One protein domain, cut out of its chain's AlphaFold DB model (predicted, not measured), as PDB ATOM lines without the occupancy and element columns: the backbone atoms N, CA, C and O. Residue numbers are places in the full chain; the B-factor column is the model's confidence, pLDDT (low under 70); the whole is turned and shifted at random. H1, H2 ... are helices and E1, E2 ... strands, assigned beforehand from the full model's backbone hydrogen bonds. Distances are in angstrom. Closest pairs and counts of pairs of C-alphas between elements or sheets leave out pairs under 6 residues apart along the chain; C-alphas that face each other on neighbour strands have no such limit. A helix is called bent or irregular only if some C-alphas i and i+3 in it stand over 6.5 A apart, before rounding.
ATOM      1  N   ASP A 146     -52.084 -65.925 105.413       28.89
ATOM      2  CA  ASP A 146     -50.679 -65.929 105.838       28.89
ATOM      3  C   ASP A 146     -50.146 -64.501 106.049       28.89
ATOM      4  O   ASP A 146     -49.477 -64.190 107.032       28.89
ATOM      5  N   ASN A 147     -50.558 -63.579 105.174       32.03
ATOM      6  CA  ASN A 147     -50.259 -62.151 105.303       32.03
ATOM      7  C   ASN A 147     -50.954 -61.470 106.487       32.03
ATOM      8  O   ASN A 147     -50.524 -60.392 106.870       32.03
ATOM      9  N   TRP A 148     -52.022 -62.046 107.045       30.75
ATOM     10  CA  TRP A 148     -52.675 -61.497 108.237       30.75
ATOM     11  C   TRP A 148     -52.020 -62.003 109.528       30.75
ATOM     12  O   TRP A 148     -51.923 -61.240 110.490       30.75
ATOM     13  N   ILE A 149     -51.548 -63.257 109.525       32.38
ATOM     14  CA  ILE A 149     -50.865 -63.906 110.655       32.38
ATOM     15  C   ILE A 149     -49.444 -63.345 110.827       32.38
ATOM     16  O   ILE A 149     -49.117 -62.873 111.908       32.38
ATOM     17  N   HIS A 150     -48.647 -63.273 109.755       44.06
ATOM     18  CA  HIS A 150     -47.258 -62.776 109.790       44.06
ATOM     19  C   HIS A 150     -47.132 -61.272 109.489       44.06
ATOM     20  O   HIS A 150     -46.092 -60.802 109.035       44.06
ATOM     21  N   ARG A 151     -48.205 -60.489 109.670       48.44
ATOM     22  CA  ARG A 151     -48.225 -59.072 109.255       48.44
ATOM     23  C   ARG A 151     -47.203 -58.204 109.995       48.44
ATOM     24  O   ARG A 151     -46.675 -57.277 109.397       48.44
ATOM     25  N   VAL A 152     -46.968 -58.501 111.276       48.34
ATOM     26  CA  VAL A 152     -46.038 -57.766 112.145       48.34
ATOM     27  C   VAL A 152     -44.601 -58.095 111.751       48.34
ATOM     28  O   VAL A 152     -43.842 -57.198 111.413       48.34
ATOM     29  N   GLU A 153     -44.274 -59.385 111.675       54.16
ATOM     30  CA  GLU A 153     -42.961 -59.890 111.261       54.16
ATOM     31  C   GLU A 153     -42.548 -59.362 109.877       54.16
ATOM     32  O   GLU A 153     -41.496 -58.749 109.741       54.16
ATOM     33  N   LYS A 154     -43.440 -59.443 108.881       54.22
ATOM     34  CA  LYS A 154     -43.191 -58.912 107.527       54.22
ATOM     35  C   LYS A 154     -43.013 -57.389 107.495       54.22
ATOM     36  O   LYS A 154     -42.316 -56.870 106.626       54.22
ATOM     37  N   ALA A 155     -43.684 -56.653 108.384       56.97
ATOM     38  CA  ALA A 155     -43.518 -55.202 108.479       56.97
ATOM     39  C   ALA A 155     -42.167 -54.831 109.109       56.97
ATOM     40  O   ALA A 155     -41.543 -53.865 108.667       56.97
ATOM     41  N   ARG A 156     -41.708 -55.611 110.096       66.62
ATOM     42  CA  ARG A 156     -40.398 -55.460 110.746       66.62
ATOM     43  C   ARG A 156     -39.256 -55.816 109.796       66.62
ATOM     44  O   ARG A 156     -38.451 -54.940 109.523       66.62
ATOM     45  N   GLU A 157     -39.290 -56.986 109.148       64.69
ATOM     46  CA  GLU A 157     -38.292 -57.374 108.128       64.69
ATOM     47  C   GLU A 157     -38.142 -56.304 107.042       64.69
ATOM     48  O   GLU A 157     -37.040 -55.909 106.668       64.69
ATOM     49  N   ARG A 158     -39.270 -55.775 106.553       62.72
ATOM     50  CA  ARG A 158     -39.245 -54.726 105.533       62.72
ATOM     51  C   ARG A 158     -38.642 -53.414 106.043       62.72
ATOM     52  O   ARG A 158     -38.077 -52.662 105.252       62.72
ATOM     53  N   THR A 159     -38.818 -53.116 107.324       70.88
ATOM     54  CA  THR A 159     -38.227 -51.938 107.968       70.88
ATOM     55  C   THR A 159     -36.720 -52.103 108.081       70.88
ATOM     56  O   THR A 159     -36.004 -51.192 107.682       70.88
ATOM     57  N   ASP A 160     -36.250 -53.279 108.493       66.56
ATOM     58  CA  ASP A 160     -34.822 -53.585 108.618       66.56
ATOM     59  C   ASP A 160     -34.113 -53.521 107.253       66.56
ATOM     60  O   ASP A 160     -33.058 -52.901 107.122       66.56
ATOM     61  N   GLU A 161     -34.738 -54.062 106.196       67.38
ATOM     62  CA  GLU A 161     -34.260 -53.910 104.813       67.38
ATOM     63  C   GLU A 161     -34.123 -52.432 104.415       67.38
ATOM     64  O   GLU A 161     -33.114 -52.021 103.841       67.38
ATOM     65  N   LEU A 162     -35.149 -51.625 104.704       66.75
ATOM     66  CA  LEU A 162     -35.165 -50.203 104.364       66.75
ATOM     67  C   LEU A 162     -34.126 -49.416 105.162       66.75
ATOM     68  O   LEU A 162     -33.473 -48.551 104.588       66.75
ATOM     69  N   PHE A 163     -33.943 -49.711 106.448       73.62
ATOM     70  CA  PHE A 163     -32.911 -49.084 107.273       73.62
ATOM     71  C   PHE A 163     -31.511 -49.442 106.776       73.62
ATOM     72  O   PHE A 163     -30.681 -48.547 106.651       73.62
ATOM     73  N   GLY A 164     -31.273 -50.693 106.370       69.94
ATOM     74  CA  GLY A 164     -30.033 -51.081 105.694       69.94
ATOM     75  C   GLY A 164     -29.784 -50.282 104.408       69.94
ATOM     76  O   GLY A 164     -28.690 -49.752 104.208       69.94
ATOM     77  N   GLU A 165     -30.808 -50.122 103.560       66.62
ATOM     78  CA  GLU A 165     -30.725 -49.295 102.344       66.62
ATOM     79  C   GLU A 165     -30.464 -47.808 102.666       66.62
ATOM     80  O   GLU A 165     -29.688 -47.147 101.972       66.62
ATOM     81  N   PHE A 166     -31.110 -47.261 103.701       74.69
ATOM     82  CA  PHE A 166     -30.953 -45.865 104.116       74.69
ATOM     83  C   PHE A 166     -29.561 -45.591 104.684       74.69
ATOM     84  O   PHE A 166     -28.930 -44.613 104.279       74.69
ATOM     85  N   ASN A 167     -29.065 -46.475 105.551       70.75
ATOM     86  CA  ASN A 167     -27.738 -46.372 106.150       70.75
ATOM     87  C   ASN A 167     -26.659 -46.414 105.070       70.75
ATOM     88  O   ASN A 167     -25.871 -45.483 104.978       70.75
ATOM     89  N   GLN A 168     -26.726 -47.371 104.139       68.88
ATOM     90  CA  GLN A 168     -25.769 -47.445 103.034       68.88
ATOM     91  C   GLN A 168     -25.729 -46.158 102.184       68.88
ATOM     92  O   GLN A 168     -24.657 -45.717 101.760       68.88
ATOM     93  N   MET A 169     -26.890 -45.543 101.916       67.31
ATOM     94  CA  MET A 169     -26.952 -44.260 101.201       67.31
ATOM     95  C   MET A 169     -26.322 -43.119 102.007       67.31
ATOM     96  O   MET A 169     -25.642 -42.268 101.428       67.31
ATOM     97  N   ASN A 170     -26.557 -43.079 103.318       64.38
ATOM     98  CA  ASN A 170     -26.004 -42.056 104.201       64.38
ATOM     99  C   ASN A 170     -24.489 -42.219 104.390       64.38
ATOM    100  O   ASN A 170     -23.783 -41.214 104.320       64.38
ATOM    101  N   ASP A 171     -23.996 -43.450 104.527       71.81
ATOM    102  CA  ASP A 171     -22.569 -43.779 104.632       71.81
ATOM    103  C   ASP A 171     -21.822 -43.346 103.370       71.81
ATOM    104  O   ASP A 171     -20.848 -42.603 103.447       71.81
ATOM    105  N   THR A 172     -22.357 -43.689 102.193       69.50
ATOM    106  CA  THR A 172     -21.781 -43.271 100.901       69.50
ATOM    107  C   THR A 172     -21.695 -41.743 100.796       69.50
ATOM    108  O   THR A 172     -20.654 -41.190 100.443       69.50
ATOM    109  N   LEU A 173     -22.770 -41.033 101.157       68.12
ATOM    110  CA  LEU A 173     -22.781 -39.567 101.162       68.12
ATOM    111  C   LEU A 173     -21.789 -38.987 102.184       68.12
ATOM    112  O   LEU A 173     -21.200 -37.932 101.937       68.12
ATOM    113  N   SER A 174     -21.622 -39.637 103.337       70.38
ATOM    114  CA  SER A 174     -20.651 -39.252 104.365       70.38
ATOM    115  C   SER A 174     -19.217 -39.387 103.844       70.38
ATOM    116  O   SER A 174     -18.442 -38.430 103.914       70.38
ATOM    117  N   ASP A 175     -18.898 -40.513 103.202       69.19
ATOM    118  CA  ASP A 175     -17.600 -40.769 102.568       69.19
ATOM    119  C   ASP A 175     -17.299 -39.757 101.457       69.19
ATOM    120  O   ASP A 175     -16.188 -39.221 101.356       69.19
ATOM    121  N   HIS A 176     -18.305 -39.424 100.647       76.25
ATOM    122  CA  HIS A 176     -18.190 -38.394  99.619       76.25
ATOM    123  C   HIS A 176     -17.951 -37.007 100.231       76.25
ATOM    124  O   HIS A 176     -17.064 -36.280  99.771       76.25
ATOM    125  N   LYS A 177     -18.678 -36.628 101.294       67.38
ATOM    126  CA  LYS A 177     -18.457 -35.360 102.018       67.38
ATOM    127  C   LYS A 177     -17.043 -35.272 102.577       67.38
ATOM    128  O   LYS A 177     -16.396 -34.238 102.414       67.38
ATOM    129  N   LYS A 178     -16.557 -36.354 103.189       74.31
ATOM    130  CA  LYS A 178     -15.192 -36.458 103.709       74.31
ATOM    131  C   LYS A 178     -14.166 -36.271 102.593       74.31
ATOM    132  O   LYS A 178     -13.301 -35.407 102.698       74.31
ATOM    133  N   THR A 179     -14.341 -36.980 101.479       73.44
ATOM    134  CA  THR A 179     -13.468 -36.873 100.300       73.44
ATOM    135  C   THR A 179     -13.405 -35.439  99.765       73.44
ATOM    136  O   THR A 179     -12.326 -34.926  99.477       73.44
ATOM    137  N   VAL A 180     -14.543 -34.748  99.654       74.06
ATOM    138  CA  VAL A 180     -14.573 -33.343  99.212       74.06
ATOM    139  C   VAL A 180     -13.903 -32.426 100.231       74.06
ATOM    140  O   VAL A 180     -13.096 -31.588  99.835       74.06
ATOM    141  N   SER A 181     -14.198 -32.587 101.523       75.56
ATOM    142  CA  SER A 181     -13.610 -31.766 102.588       75.56
ATOM    143  C   SER A 181     -12.086 -31.889 102.641       75.56
ATOM    144  O   SER A 181     -11.403 -30.899 102.885       75.56
ATOM    145  N   GLU A 182     -11.548 -33.086 102.405       83.44
ATOM    146  CA  GLU A 182     -10.107 -33.347 102.420       83.44
ATOM    147  C   GLU A 182      -9.399 -32.847 101.151       83.44
ATOM    148  O   GLU A 182      -8.261 -32.383 101.219       83.44
ATOM    149  N   LEU A 183     -10.045 -32.948  99.982       83.94
ATOM    150  CA  LEU A 183      -9.351 -32.821  98.696       83.94
ATOM    151  C   LEU A 183      -9.687 -31.553  97.902       83.94
ATOM    152  O   LEU A 183      -8.868 -31.123  97.088       83.94
ATOM    153  N   ALA A 184     -10.862 -30.946  98.090       79.88
ATOM    154  CA  ALA A 184     -11.359 -29.903  97.187       79.88
ATOM    155  C   ALA A 184     -10.506 -28.626  97.191       79.88
ATOM    156  O   ALA A 184     -10.213 -28.081  96.124       79.88
ATOM    157  N   ASP A 185     -10.074 -28.163  98.368       85.94
ATOM    158  CA  ASP A 185      -9.236 -26.962  98.491       85.94
ATOM    159  C   ASP A 185      -7.859 -27.181  97.852       85.94
ATOM    160  O   ASP A 185      -7.381 -26.350  97.074       85.94
ATOM    161  N   ARG A 186      -7.250 -28.345  98.113       89.44
ATOM    162  CA  ARG A 186      -5.944 -28.701  97.551       89.44
ATOM    163  C   ARG A 186      -6.012 -28.903  96.038       89.44
ATOM    164  O   ARG A 186      -5.118 -28.473  95.311       89.44
ATOM    165  N   TYR A 187      -7.106 -29.478  95.545       88.38
ATOM    166  CA  TYR A 187      -7.378 -29.575  94.118       88.38
ATOM    167  C   TYR A 187      -7.471 -28.198  93.450       88.38
ATOM    168  O   TYR A 187      -6.850 -27.966  92.412       88.38
ATOM    169  N   ASP A 188      -8.229 -27.260  94.029       85.75
ATOM    170  CA  ASP A 188      -8.396 -25.912  93.472       85.75
ATOM    171  C   ASP A 188      -7.081 -25.108  93.499       85.75
ATOM    172  O   ASP A 188      -6.837 -24.250  92.646       85.75
ATOM    173  N   GLU A 189      -6.190 -25.392  94.449       89.50
ATOM    174  CA  GLU A 189      -4.836 -24.843  94.476       89.50
ATOM    175  C   GLU A 189      -3.971 -25.403  93.337       89.50
ATOM    176  O   GLU A 189      -3.494 -24.642  92.489       89.50
ATOM    177  N   LEU A 190      -3.807 -26.727  93.280       88.88
ATOM    178  CA  LEU A 190      -2.900 -27.390  92.339       88.88
ATOM    179  C   LEU A 190      -3.387 -27.302  90.885       88.88
ATOM    180  O   LEU A 190      -2.588 -27.123  89.962       88.88
ATOM    181  N   SER A 191      -4.704 -27.333  90.663       87.00
ATOM    182  CA  SER A 191      -5.321 -27.218  89.332       87.00
ATOM    183  C   SER A 191      -4.903 -25.959  88.561       87.00
ATOM    184  O   SER A 191      -4.884 -25.968  87.328       87.00
ATOM    185  N   LYS A 192      -4.505 -24.883  89.257       89.38
ATOM    186  CA  LYS A 192      -4.017 -23.631  88.650       89.38
ATOM    187  C   LYS A 192      -2.690 -23.806  87.905       89.38
ATOM    188  O   LYS A 192      -2.392 -23.015  87.009       89.38
ATOM    189  N   GLY A 193      -1.905 -24.823  88.263       88.50
ATOM    190  CA  GLY A 193      -0.602 -25.125  87.671       88.50
ATOM    191  C   GLY A 193      -0.617 -26.197  86.578       88.50
ATOM    192  O   GLY A 193       0.456 -26.589  86.115       88.50
ATOM    193  N   VAL A 194      -1.792 -26.665  86.142       88.56
ATOM    194  CA  VAL A 194      -1.940 -27.704  85.107       88.56
ATOM    195  C   VAL A 194      -2.902 -27.292  83.989       88.56
ATOM    196  O   VAL A 194      -3.738 -26.401  84.130       88.56
ATOM    197  N   ASN A 195      -2.823 -27.969  82.843       85.56
ATOM    198  CA  ASN A 195      -3.831 -27.854  81.794       85.56
ATOM    199  C   ASN A 195      -4.968 -28.857  82.034       85.56
ATOM    200  O   ASN A 195      -4.870 -30.014  81.633       85.56
ATOM    201  N   LEU A 196      -6.082 -28.389  82.599       82.44
ATOM    202  CA  LEU A 196      -7.255 -29.209  82.948       82.44
ATOM    203  C   LEU A 196      -7.897 -29.985  81.783       82.44
ATOM    204  O   LEU A 196      -8.671 -30.906  82.005       82.44
ATOM    205  N   SER A 197      -7.612 -29.642  80.521       80.12
ATOM    206  CA  SER A 197      -8.129 -30.414  79.379       80.12
ATOM    207  C   SER A 197      -7.272 -31.627  79.022       80.12
ATOM    208  O   SER A 197      -7.747 -32.492  78.287       80.12
ATOM    209  N   THR A 198      -6.017 -31.667  79.472       78.56
ATOM    210  CA  THR A 198      -5.035 -32.688  79.073       78.56
ATOM    211  C   THR A 198      -4.200 -33.221  80.239       78.56
ATOM    212  O   THR A 198      -3.247 -33.944  79.985       78.56
ATOM    213  N   ASN A 199      -4.476 -32.796  81.474       83.06
ATOM    214  CA  ASN A 199      -3.667 -32.974  82.687       83.06
ATOM    215  C   ASN A 199      -2.215 -32.474  82.635       83.06
ATOM    216  O   ASN A 199      -1.595 -32.407  83.677       83.06
ATOM    217  N   ASN A 200      -1.670 -32.056  81.491       85.44
ATOM    218  CA  ASN A 200      -0.266 -31.638  81.383       85.44
ATOM    219  C   ASN A 200       0.155 -30.604  82.443       85.44
ATOM    220  O   ASN A 200      -0.450 -29.531  82.536       85.44
ATOM    221  N   ASN A 201       1.250 -30.894  83.151       87.94
ATOM    222  CA  ASN A 201       1.890 -29.958  84.072       87.94
ATOM    223  C   ASN A 201       2.352 -28.683  83.342       87.94
ATOM    224  O   ASN A 201       3.000 -28.760  82.294       87.94
ATOM    225  N   VAL A 202       2.022 -27.513  83.893       92.62
ATOM    226  CA  VAL A 202       2.414 -26.196  83.366       92.62
ATOM    227  C   VAL A 202       3.436 -25.521  84.278       92.62
ATOM    228  O   VAL A 202       4.404 -24.950  83.772       92.62
ATOM    229  N   SER A 203       3.228 -25.562  85.596       91.75
ATOM    230  CA  SER A 203       4.067 -24.831  86.556       91.75
ATOM    231  C   SER A 203       4.244 -25.490  87.923       91.75
ATOM    232  O   SER A 203       4.929 -24.902  88.756       91.75
ATOM    233  N   LEU A 204       3.633 -26.651  88.176       91.06
ATOM    234  CA  LEU A 204       3.800 -27.372  89.441       91.06
ATOM    235  C   LEU A 204       5.172 -28.050  89.502       91.06
ATOM    236  O   LEU A 204       5.738 -28.429  88.468       91.06
ATOM    237  N   SER A 205       5.697 -28.252  90.710       92.56
ATOM    238  CA  SER A 205       6.809 -29.182  90.929       92.56
ATOM    239  C   SER A 205       6.395 -30.632  90.632       92.56
ATOM    240  O   SER A 205       5.222 -30.926  90.409       92.56
ATOM    241  N   THR A 206       7.361 -31.554  90.593       86.75
ATOM    242  CA  THR A 206       7.069 -32.981  90.381       86.75
ATOM    243  C   THR A 206       6.164 -33.538  91.480       86.75
ATOM    244  O   THR A 206       5.171 -34.180  91.164       86.75
ATOM    245  N   GLU A 207       6.470 -33.233  92.743       87.12
ATOM    246  CA  GLU A 207       5.720 -33.701  93.918       87.12
ATOM    247  C   GLU A 207       4.282 -33.157  93.915       87.12
ATOM    248  O   GLU A 207       3.326 -33.919  94.015       87.12
ATOM    249  N   GLU A 208       4.113 -31.851  93.684       84.19
ATOM    250  CA  GLU A 208       2.793 -31.208  93.582       84.19
ATOM    251  C   GLU A 208       1.974 -31.726  92.390       84.19
ATOM    252  O   GLU A 208       0.745 -31.792  92.439       84.19
ATOM    253  N   TYR A 209       2.639 -32.084  91.290       85.38
ATOM    254  CA  TYR A 209       1.970 -32.643  90.123       85.38
ATOM    255  C   TYR A 209       1.517 -34.092  90.348       85.38
ATOM    256  O   TYR A 209       0.420 -34.454  89.930       85.38
ATOM    257  N   GLU A 210       2.323 -34.911  91.026       81.00
ATOM    258  CA  GLU A 210       1.930 -36.264  91.442       81.00
ATOM    259  C   GLU A 210       0.772 -36.224  92.445       81.00
ATOM    260  O   GLU A 210      -0.197 -36.968  92.292       81.00
ATOM    261  N   GLU A 211       0.814 -35.294  93.402       88.12
ATOM    262  CA  GLU A 211      -0.281 -35.035  94.339       88.12
ATOM    263  C   GLU A 211      -1.577 -34.662  93.599       88.12
ATOM    264  O   GLU A 211      -2.629 -35.253  93.853       88.12
ATOM    265  N   PHE A 212      -1.507 -33.755  92.617       87.25
ATOM    266  CA  PHE A 212      -2.652 -33.386  91.779       87.25
ATOM    267  C   PHE A 212      -3.272 -34.593  91.055       87.25
ATOM    268  O   PHE A 212      -4.497 -34.731  91.011       87.25
ATOM    269  N   LEU A 213      -2.445 -35.482  90.494       79.12
ATOM    270  CA  LEU A 213      -2.925 -36.698  89.830       79.12
ATOM    271  C   LEU A 213      -3.557 -37.683  90.825       79.12
ATOM    272  O   LEU A 213      -4.595 -38.266  90.517       79.12
ATOM    273  N   GLY A 214      -2.987 -37.822  92.026       75.25
ATOM    274  CA  GLY A 214      -3.568 -38.627  93.102       75.25
ATOM    275  C   GLY A 214      -4.933 -38.103  93.559       75.25
ATOM    276  O   GLY A 214      -5.862 -38.884  93.765       75.25
ATOM    277  N   ILE A 215      -5.091 -36.780  93.648       82.38
ATOM    278  CA  ILE A 215      -6.379 -36.149  93.958       82.38
ATOM    279  C   ILE A 215      -7.399 -36.387  92.833       82.38
ATOM    280  O   ILE A 215      -8.545 -36.724  93.125       82.38
ATOM    281  N   ASN A 216      -6.996 -36.258  91.561       76.19
ATOM    282  CA  ASN A 216      -7.863 -36.560  90.414       76.19
ATOM    283  C   ASN A 216      -8.430 -37.982  90.485       76.19
ATOM    284  O   ASN A 216      -9.603 -38.187  90.187       76.19
ATOM    285  N   GLU A 217      -7.602 -38.952  90.867       74.25
ATOM    286  CA  GLU A 217      -8.009 -40.350  90.962       74.25
ATOM    287  C   GLU A 217      -9.000 -40.576  92.110       74.25
ATOM    288  O   GLU A 217     -10.064 -41.150  91.893       74.25
ATOM    289  N   LYS A 218      -8.717 -40.041  93.304       71.44
ATOM    290  CA  LYS A 218      -9.635 -40.133  94.453       71.44
ATOM    291  C   LYS A 218     -10.987 -39.465  94.172       71.44
ATOM    292  O   LYS A 218     -12.032 -40.043  94.457       71.44
ATOM    293  N   LEU A 219     -10.982 -38.280  93.556       74.31
ATOM    294  CA  LEU A 219     -12.211 -37.582  93.165       74.31
ATOM    295  C   LEU A 219     -12.955 -38.296  92.026       74.31
ATOM    296  O   LEU A 219     -14.180 -38.285  92.022       74.31
ATOM    297  N   ALA A 220     -12.253 -38.935  91.083       65.06
ATOM    298  CA  ALA A 220     -12.881 -39.758  90.044       65.06
ATOM    299  C   ALA A 220     -13.528 -41.027  90.616       65.06
ATOM    300  O   ALA A 220     -14.536 -41.485  90.089       65.06
ATOM    301  N   GLN A 221     -12.946 -41.605  91.669       68.06
ATOM    302  CA  GLN A 221     -13.497 -42.782  92.341       68.06
ATOM    303  C   GLN A 221     -14.753 -42.436  93.147       68.06
ATOM    304  O   GLN A 221     -15.744 -43.151  93.032       68.06
ATOM    305  N   ALA A 222     -14.731 -41.327  93.893       62.53
ATOM    306  CA  ALA A 222     -15.893 -40.844  94.644       62.53
ATOM    307  C   ALA A 222     -17.004 -40.296  93.726       62.53
ATOM    308  O   ALA A 222     -18.180 -40.571  93.935       62.53
ATOM    309  N   PHE A 223     -16.641 -39.579  92.656       66.19
ATOM    310  CA  PHE A 223     -17.588 -38.982  91.705       66.19
ATOM    311  C   PHE A 223     -17.259 -39.389  90.257       66.19
ATOM    312  O   PHE A 223     -16.712 -38.590  89.482       66.19
ATOM    313  N   PRO A 224     -17.592 -40.624  89.840       62.06
ATOM    314  CA  PRO A 224     -17.277 -41.130  88.502       62.06
ATOM    315  C   PRO A 224     -17.801 -40.258  87.355       62.06
ATOM    316  O   PRO A 224     -17.211 -40.219  86.275       62.06
ATOM    317  N   GLU A 225     -18.893 -39.524  87.565       59.16
ATOM    318  CA  GLU A 225     -19.477 -38.598  86.594       59.16
ATOM    319  C   GLU A 225     -18.592 -37.388  86.270       59.16
ATOM    320  O   GLU A 225     -18.776 -36.758  85.224       59.16
ATOM    321  N   LEU A 226     -17.617 -37.069  87.126       69.25
ATOM    322  CA  LEU A 226     -16.649 -36.010  86.863       69.25
ATOM    323  C   LEU A 226     -15.605 -36.434  85.829       69.25
ATOM    324  O   LEU A 226     -15.038 -35.564  85.155       69.25
ATOM    325  N   ALA A 227     -15.362 -37.737  85.665       66.12
ATOM    326  CA  ALA A 227     -14.359 -38.255  84.749       66.12
ATOM    327  C   ALA A 227     -14.766 -38.020  83.284       66.12
ATOM    328  O   ALA A 227     -15.708 -38.601  82.745       66.12
ATOM    329  N   LYS A 228     -14.009 -37.163  82.598       66.38
ATOM    330  CA  LYS A 228     -14.182 -36.852  81.172       66.38
ATOM    331  C   LYS A 228     -13.471 -37.853  80.260       66.38
ATOM    332  O   LYS A 228     -13.805 -37.971  79.081       66.38
ATOM    333  N   GLY A 229     -12.446 -38.514  80.785       62.28
ATOM    334  CA  GLY A 229     -11.566 -39.427  80.068       62.28
ATOM    335  C   GLY A 229     -10.265 -39.641  80.836       62.28
ATOM    336  O   GLY A 229     -10.164 -39.258  81.998       62.28
ATOM    337  N   ILE A 230      -9.275 -40.218  80.162       60.44
ATOM    338  CA  ILE A 230      -7.939 -40.477  80.709       60.44
ATOM    339  C   ILE A 230      -6.869 -39.777  79.868       60.44
ATOM    340  O   ILE A 230      -7.059 -39.558  78.667       60.44
ATOM    341  N   ASP A 231      -5.750 -39.419  80.489       60.97
ATOM    342  CA  ASP A 231      -4.578 -38.894  79.790       60.97
ATOM    343  C   ASP A 231      -3.741 -40.010  79.127       60.97
ATOM    344  O   ASP A 231      -4.085 -41.193  79.153       60.97
ATOM    345  N   GLY A 232      -2.625 -39.636  78.488       52.53
ATOM    346  CA  GLY A 232      -1.733 -40.585  77.808       52.53
ATOM    347  C   GLY A 232      -1.028 -41.589  78.732       52.53
ATOM    348  O   GLY A 232      -0.458 -42.556  78.229       52.53
ATOM    349  N   ASN A 233      -1.081 -41.370  80.048       56.41
ATOM    350  CA  ASN A 233      -0.497 -42.216  81.085       56.41
ATOM    351  C   ASN A 233      -1.566 -43.002  81.867       56.41
ATOM    352  O   ASN A 233      -1.213 -43.782  82.745       56.41
ATOM    353  N   GLY A 234      -2.849 -42.835  81.529       55.06
ATOM    354  CA  GLY A 234      -3.965 -43.540  82.156       55.06
ATOM    355  C   GLY A 234      -4.601 -42.820  83.347       55.06
ATOM    356  O   GLY A 234      -5.501 -43.394  83.946       55.06
ATOM    357  N   ASN A 235      -4.197 -41.586  83.673       59.56
ATOM    358  CA  ASN A 235      -4.773 -40.858  84.809       59.56
ATOM    359  C   ASN A 235      -6.090 -40.178  84.431       59.56
ATOM    360  O   ASN A 235      -6.227 -39.640  83.326       59.56
ATOM    361  N   SER A 236      -7.024 -40.134  85.378       65.69
ATOM    362  CA  SER A 236      -8.340 -39.511  85.225       65.69
ATOM    363  C   SER A 236      -8.252 -38.003  84.929       65.69
ATOM    364  O   SER A 236      -7.544 -37.251  85.600       65.69
ATOM    365  N   ILE A 237      -8.983 -37.537  83.911       70.69
ATOM    366  CA  ILE A 237      -9.178 -36.113  83.590       70.69
ATOM    367  C   ILE A 237     -10.564 -35.705  84.091       70.69
ATOM    368  O   ILE A 237     -11.571 -36.210  83.588       70.69
ATOM    369  N   LEU A 238     -10.626 -34.770  85.038       76.69
ATOM    370  CA  LEU A 238     -11.878 -34.342  85.665       76.69
ATOM    371  C   LEU A 238     -12.516 -33.121  84.990       76.69
ATOM    372  O   LEU A 238     -11.846 -32.238  84.456       76.69
ATOM    373  N   THR A 239     -13.843 -33.050  85.056       73.75
ATOM    374  CA  THR A 239     -14.652 -31.925  84.565       73.75
ATOM    375  C   THR A 239     -14.913 -30.911  85.684       73.75
ATOM    376  O   THR A 239     -16.059 -30.571  85.961       73.75
ATOM    377  N   LEU A 240     -13.846 -30.418  86.319       74.81
ATOM    378  CA  LEU A 240     -13.896 -29.462  87.432       74.81
ATOM    379  C   LEU A 240     -13.232 -28.121  87.076       74.81
ATOM    380  O   LEU A 240     -12.403 -28.049  86.169       74.81
ATOM    381  N   GLY A 241     -13.620 -27.035  87.752       61.38
ATOM    382  CA  GLY A 241     -13.000 -25.706  87.606       61.38
ATOM    383  C   GLY A 241     -13.228 -25.044  86.239       61.38
ATOM    384  O   GLY A 241     -12.523 -24.110  85.847       61.38
ATOM    385  N   THR A 242     -14.209 -25.524  85.466       57.47
ATOM    386  CA  THR A 242     -14.567 -24.939  84.167       57.47
ATOM    387  C   THR A 242     -15.723 -23.938  84.309       57.47
ATOM    388  O   THR A 242     -16.676 -24.180  85.041       57.47
ATOM    389  N   LYS A 243     -15.680 -22.833  83.545       51.72
ATOM    390  CA  LYS A 243     -16.775 -21.842  83.371       51.72
ATOM    391  C   LYS A 243     -17.062 -20.859  84.529       51.72
ATOM    392  O   LYS A 243     -18.162 -20.316  84.579       51.72
ATOM    393  N   GLY A 244     -16.076 -20.516  85.360       55.56
ATOM    394  CA  GLY A 244     -16.158 -19.341  86.251       55.56
ATOM    395  C   GLY A 244     -16.703 -19.589  87.663       55.56
ATOM    396  O   GLY A 244     -17.026 -18.619  88.339       55.56
ATOM    397  N   ILE A 245     -16.771 -20.852  88.085       66.06
ATOM    398  CA  ILE A 245     -16.940 -21.304  89.476       66.06
ATOM    399  C   ILE A 245     -15.759 -22.214  89.835       66.06
ATOM    400  O   ILE A 245     -15.159 -22.821  88.938       66.06
ATOM    401  N   THR A 246     -15.390 -22.252  91.109       74.44
ATOM    402  CA  THR A 246     -14.271 -23.065  91.609       74.44
ATOM    403  C   THR A 246     -14.615 -24.553  91.573       74.44
ATOM    404  O   THR A 246     -15.783 -24.940  91.495       74.44
ATOM    405  N   ALA A 247     -13.597 -25.413  91.620       72.38
ATOM    406  CA  ALA A 247     -13.826 -26.854  91.711       72.38
ATOM    407  C   ALA A 247     -14.535 -27.232  93.022       72.38
ATOM    408  O   ALA A 247     -15.398 -28.107  93.021       72.38
ATOM    409  N   LYS A 248     -14.223 -26.520  94.113       77.44
ATOM    410  CA  LYS A 248     -14.868 -26.680  95.419       77.44
ATOM    411  C   LYS A 248     -16.369 -26.421  95.358       77.44
ATOM    412  O   LYS A 248     -17.142 -27.295  95.726       77.44
ATOM    413  N   GLU A 249     -16.782 -25.273  94.818       73.06
ATOM    414  CA  GLU A 249     -18.207 -24.932  94.681       73.06
ATOM    415  C   GLU A 249     -18.964 -25.974  93.835       73.06
ATOM    416  O   GLU A 249     -20.109 -26.303  94.134       73.06
ATOM    417  N   GLN A 250     -18.325 -26.534  92.798       72.31
ATOM    418  CA  GLN A 250     -18.914 -27.601  91.976       72.31
ATOM    419  C   GLN A 250     -19.086 -28.918  92.746       72.31
ATOM    420  O   GLN A 250     -20.113 -29.577  92.598       72.31
ATOM    421  N   LEU A 251     -18.103 -29.300  93.562       74.62
ATOM    422  CA  LEU A 251     -18.174 -30.495  94.406       74.62
ATOM    423  C   LEU A 251     -19.213 -30.337  95.528       74.62
ATOM    424  O   LEU A 251     -19.982 -31.257  95.784       74.62
ATOM    425  N   GLU A 252     -19.307 -29.157  96.143       73.56
ATOM    426  CA  GLU A 252     -20.344 -28.838  97.134       73.56
ATOM    427  C   GLU A 252     -21.760 -28.885  96.522       73.56
ATOM    428  O   GLU A 252     -22.694 -29.394  97.148       73.56
ATOM    429  N   GLU A 253     -21.937 -28.417  95.279       67.94
ATOM    430  CA  GLU A 253     -23.209 -28.527  94.546       67.94
ATOM    431  C   GLU A 253     -23.579 -29.993  94.245       67.94
ATOM    432  O   GLU A 253     -24.754 -30.370  94.352       67.94
ATOM    433  N   LEU A 254     -22.592 -30.835  93.921       66.75
ATOM    434  CA  LEU A 254     -22.791 -32.275  93.725       66.75
ATOM    435  C   LEU A 254     -23.210 -32.970  95.022       66.75
ATOM    436  O   LEU A 254     -24.236 -33.646  95.025       66.75
ATOM    437  N   LEU A 255     -22.508 -32.720  96.130       64.88
ATOM    438  CA  LEU A 255     -22.869 -33.256  97.447       64.88
ATOM    439  C   LEU A 255     -24.276 -32.845  97.874       64.88
ATOM    440  O   LEU A 255     -25.039 -33.653  98.402       64.88
ATOM    441  N   LYS A 256     -24.649 -31.584  97.632       67.00
ATOM    442  CA  LYS A 256     -26.003 -31.101  97.919       67.00
ATOM    443  C   LYS A 256     -27.050 -31.825  97.073       67.00
ATOM    444  O   LYS A 256     -28.117 -32.164  97.580       67.00
ATOM    445  N   THR A 257     -26.748 -32.072  95.799       63.06
ATOM    446  CA  THR A 257     -27.631 -32.801  94.879       63.06
ATOM    447  C   THR A 257     -27.792 -34.262  95.298       63.06
ATOM    448  O   THR A 257     -28.907 -34.783  95.290       63.06
ATOM    449  N   GLU A 258     -26.700 -34.911  95.700       64.19
ATOM    450  CA  GLU A 258     -26.701 -36.276  96.222       64.19
ATOM    451  C   GLU A 258     -27.506 -36.376  97.523       64.19
ATOM    452  O   GLU A 258     -28.407 -37.210  97.625       64.19
ATOM    453  N   ALA A 259     -27.282 -35.461  98.472       63.78
ATOM    454  CA  ALA A 259     -28.050 -35.380  99.713       63.78
ATOM    455  C   ALA A 259     -29.554 -35.197  99.456       63.78
ATOM    456  O   ALA A 259     -30.382 -35.882 100.055       63.78
ATOM    457  N   ASP A 260     -29.925 -34.308  98.528       63.00
ATOM    458  CA  ASP A 260     -31.318 -34.100  98.128       63.00
ATOM    459  C   ASP A 260     -31.946 -35.365  97.518       63.00
ATOM    460  O   ASP A 260     -33.122 -35.661  97.765       63.00
ATOM    461  N   LEU A 261     -31.174 -36.126  96.738       61.12
ATOM    462  CA  LEU A 261     -31.625 -37.374  96.132       61.12
ATOM    463  C   LEU A 261     -31.795 -38.485  97.175       61.12
ATOM    464  O   LEU A 261     -32.815 -39.178  97.142       61.12
ATOM    465  N   ASN A 262     -30.848 -38.632  98.103       64.06
ATOM    466  CA  ASN A 262     -30.921 -39.596  99.204       64.06
ATOM    467  C   ASN A 262     -32.130 -39.305 100.096       64.06
ATOM    468  O   ASN A 262     -32.974 -40.177 100.290       64.06
ATOM    469  N   ASN A 263     -32.303 -38.047 100.510       68.31
ATOM    470  CA  ASN A 263     -33.473 -37.587 101.261       68.31
ATOM    471  C   ASN A 263     -34.790 -37.933 100.547       68.31
ATOM    472  O   ASN A 263     -35.746 -38.411 101.162       68.31
ATOM    473  N   PHE A 264     -34.855 -37.718  99.228       63.72
ATOM    474  CA  PHE A 264     -36.033 -38.060  98.431       63.72
ATOM    475  C   PHE A 264     -36.290 -39.570  98.365       63.72
ATOM    476  O   PHE A 264     -37.449 -39.986  98.392       63.72
ATOM    477  N   ARG A 265     -35.240 -40.393  98.285       61.97
ATOM    478  CA  ARG A 265     -35.353 -41.858  98.311       61.97
ATOM    479  C   ARG A 265     -35.849 -42.347  99.666       61.97
ATOM    480  O   ARG A 265     -36.842 -43.071  99.702       61.97
ATOM    481  N   ILE A 266     -35.255 -41.871 100.759       69.19
ATOM    482  CA  ILE A 266     -35.703 -42.162 102.127       69.19
ATOM    483  C   ILE A 266     -37.194 -41.826 102.270       69.19
ATOM    484  O   ILE A 266     -37.989 -42.668 102.685       69.19
ATOM    485  N   ALA A 267     -37.625 -40.659 101.777       66.06
ATOM    486  CA  ALA A 267     -39.031 -40.254 101.795       66.06
ATOM    487  C   ALA A 267     -39.997 -41.211 101.063       66.06
ATOM    488  O   ALA A 267     -41.197 -41.165 101.330       66.06
ATOM    489  N   GLN A 268     -39.524 -42.033 100.116       65.75
ATOM    490  CA  GLN A 268     -40.351 -43.025  99.412       65.75
ATOM    491  C   GLN A 268     -40.526 -44.329 100.192       65.75
ATOM    492  O   GLN A 268     -41.545 -45.002 100.010       65.75
ATOM    493  N   GLY A 269     -39.534 -44.698 101.005       67.19
ATOM    494  CA  GLY A 269     -39.580 -45.868 101.883       67.19
ATOM    495  C   GLY A 269     -40.142 -45.562 103.273       67.19
ATOM    496  O   GLY A 269     -40.554 -46.479 103.968       67.19
ATOM    497  N   LEU A 270     -40.223 -44.282 103.649       75.25
ATOM    498  CA  LEU A 270     -40.580 -43.836 104.996       75.25
ATOM    499  C   LEU A 270     -41.926 -44.371 105.507       75.25
ATOM    500  O   LEU A 270     -42.023 -44.769 106.661       75.25
ATOM    501  N   GLU A 271     -42.949 -44.419 104.649       76.06
ATOM    502  CA  GLU A 271     -44.254 -45.012 104.986       76.06
ATOM    503  C   GLU A 271     -44.121 -46.495 105.368       76.06
ATOM    504  O   GLU A 271     -44.755 -46.966 106.310       76.06
ATOM    505  N   ASP A 272     -43.337 -47.247 104.594       71.38
ATOM    506  CA  ASP A 272     -43.204 -48.692 104.761       71.38
ATOM    507  C   ASP A 272     -42.310 -49.020 105.971       71.38
ATOM    508  O   ASP A 272     -42.655 -49.919 106.732       71.38
ATOM    509  N   ALA A 273     -41.253 -48.234 106.212       76.56
ATOM    510  CA  ALA A 273     -40.431 -48.318 107.424       76.56
ATOM    511  C   ALA A 273     -41.234 -47.971 108.691       76.56
ATOM    512  O   ALA A 273     -41.182 -48.673 109.697       76.56
ATOM    513  N   PHE A 274     -42.068 -46.928 108.632       83.56
ATOM    514  CA  PHE A 274     -42.900 -46.535 109.769       83.56
ATOM    515  C   PHE A 274     -43.890 -47.630 110.189       83.56
ATOM    516  O   PHE A 274     -44.209 -47.751 111.369       83.56
ATOM    517  N   LYS A 275     -44.375 -48.459 109.253       78.50
ATOM    518  CA  LYS A 275     -45.280 -49.572 109.583       78.50
ATOM    519  C   LYS A 275     -44.630 -50.578 110.529       78.50
ATOM    520  O   LYS A 275     -45.321 -51.022 111.437       78.50
ATOM    521  N   GLY A 276     -43.362 -50.944 110.331       76.88
ATOM    522  CA  GLY A 276     -42.665 -51.862 111.236       76.88
ATOM    523  C   GLY A 276     -42.300 -51.191 112.554       76.88
ATOM    524  O   GLY A 276     -42.609 -51.749 113.605       76.88
ATOM    525  N   VAL A 277     -41.774 -49.962 112.512       80.81
ATOM    526  CA  VAL A 277     -41.498 -49.153 113.718       80.81
ATOM    527  C   VAL A 277     -42.739 -49.052 114.605       80.81
ATOM    528  O   VAL A 277     -42.669 -49.327 115.799       80.81
ATOM    529  N   TYR A 278     -43.906 -48.764 114.022       81.94
ATOM    530  CA  TYR A 278     -45.160 -48.671 114.769       81.94
ATOM    531  C   TYR A 278     -45.516 -49.970 115.502       81.94
ATOM    532  O   TYR A 278     -46.058 -49.901 116.596       81.94
ATOM    533  N   THR A 279     -45.186 -51.145 114.954       80.00
ATOM    534  CA  THR A 279     -45.431 -52.414 115.666       80.00
ATOM    535  C   THR A 279     -44.515 -52.612 116.869       80.00
ATOM    536  O   THR A 279     -44.918 -53.270 117.816       80.00
TER     537      THR A 279
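Overview. This is residues 146 to 279 of the 980 residues of an uncharacterized protein of Lachnospiraceae bacterium 28-4 (UniProt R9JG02). Two long helices, H2 and H4, run side by side in opposite ways and make a rod, with a small head at one end where the arm H2b, the helix H3 and the short strand hairpin E1 and E2 come together. At the other end the last arm, H4b, turns across H2a, and the tiny H1 lies farthest from the mean of the C-alphas. The printed part has 134 residues, with four named helices and two named strands in the order H1, H2, H3, E1, E2, H4; the sheet, E1 - E2, is antiparallel, and the class is mostly helix. The whole is only just loose, close to extended, with a radius of gyration of the C-alphas of 20.9 A and spans of 71 by 28 by 21 A.

Along the chain. Find C-alpha 146 at (-50.679, -65.929, 105.838), where H1, residues 146 to 149, begins. H2, residues 151 to 193, was assigned as one helix by its hydrogen bonds but is bent, with C-alphas 182 and 185 7.5 A apart: H2a, residues 151 to 182, covers 46.5 A, and H2b is residues 185 to 193. H3, residues 206 to 222, is 24.6 A long; E1 is residues 227 to 230 and E2 residues 236 to 238. H4, residues 247 to 279, likewise one helix by its hydrogen bonds, is bent, with C-alphas 268 and 271 7.1 A apart: H4a, residues 247 to 268, covers 32.0 A, and H4b, residues 271 to 279, ends at C-alpha 279, (-45.431, -52.414, 115.666).

Arrangement. H1 and H2a meet only through their link. With residues 166 to 180 alone, H2a touches H4a at a shallow tilt of 4 degrees, opposite ways; look at Phe 166 and Ile 266, their closest C-alphas, 6.3 A apart. With residues 152 to 163 alone, H2a touches H4b at a steep tilt of 58 degrees, closest at C-alphas 159 and 273, 4.3 A. H2b touches H3 at a steep tilt of 53 degrees, closest at C-alphas 190 and 212, 6.0 A. H3 and H4a are apart. The closest C-alphas of H3 and E2 are those of Glu 217 and Ser 236, 5.8 A. In the hairpin E1 and E2, N 228 and O 237 are within hydrogen-bond range at 2.8 A. Every O i to N i+4 pair is within range in H2a, H3 and H4a, and 3 of 5 are in H2b and in H4b; H1 is too short for such a pair.

Size, cuts and confidence. The C-alphas farthest apart, of Ile 149 and Ser 203, are 71.6 A from each other. The printed part has no cut. The link from H2 to H3, residues 194 to 205, is long. The mean pLDDT of the printed part is 70.9, and 64 residues are under 70, among them residues 146 to 158, 220 to 236 and 253 to 269.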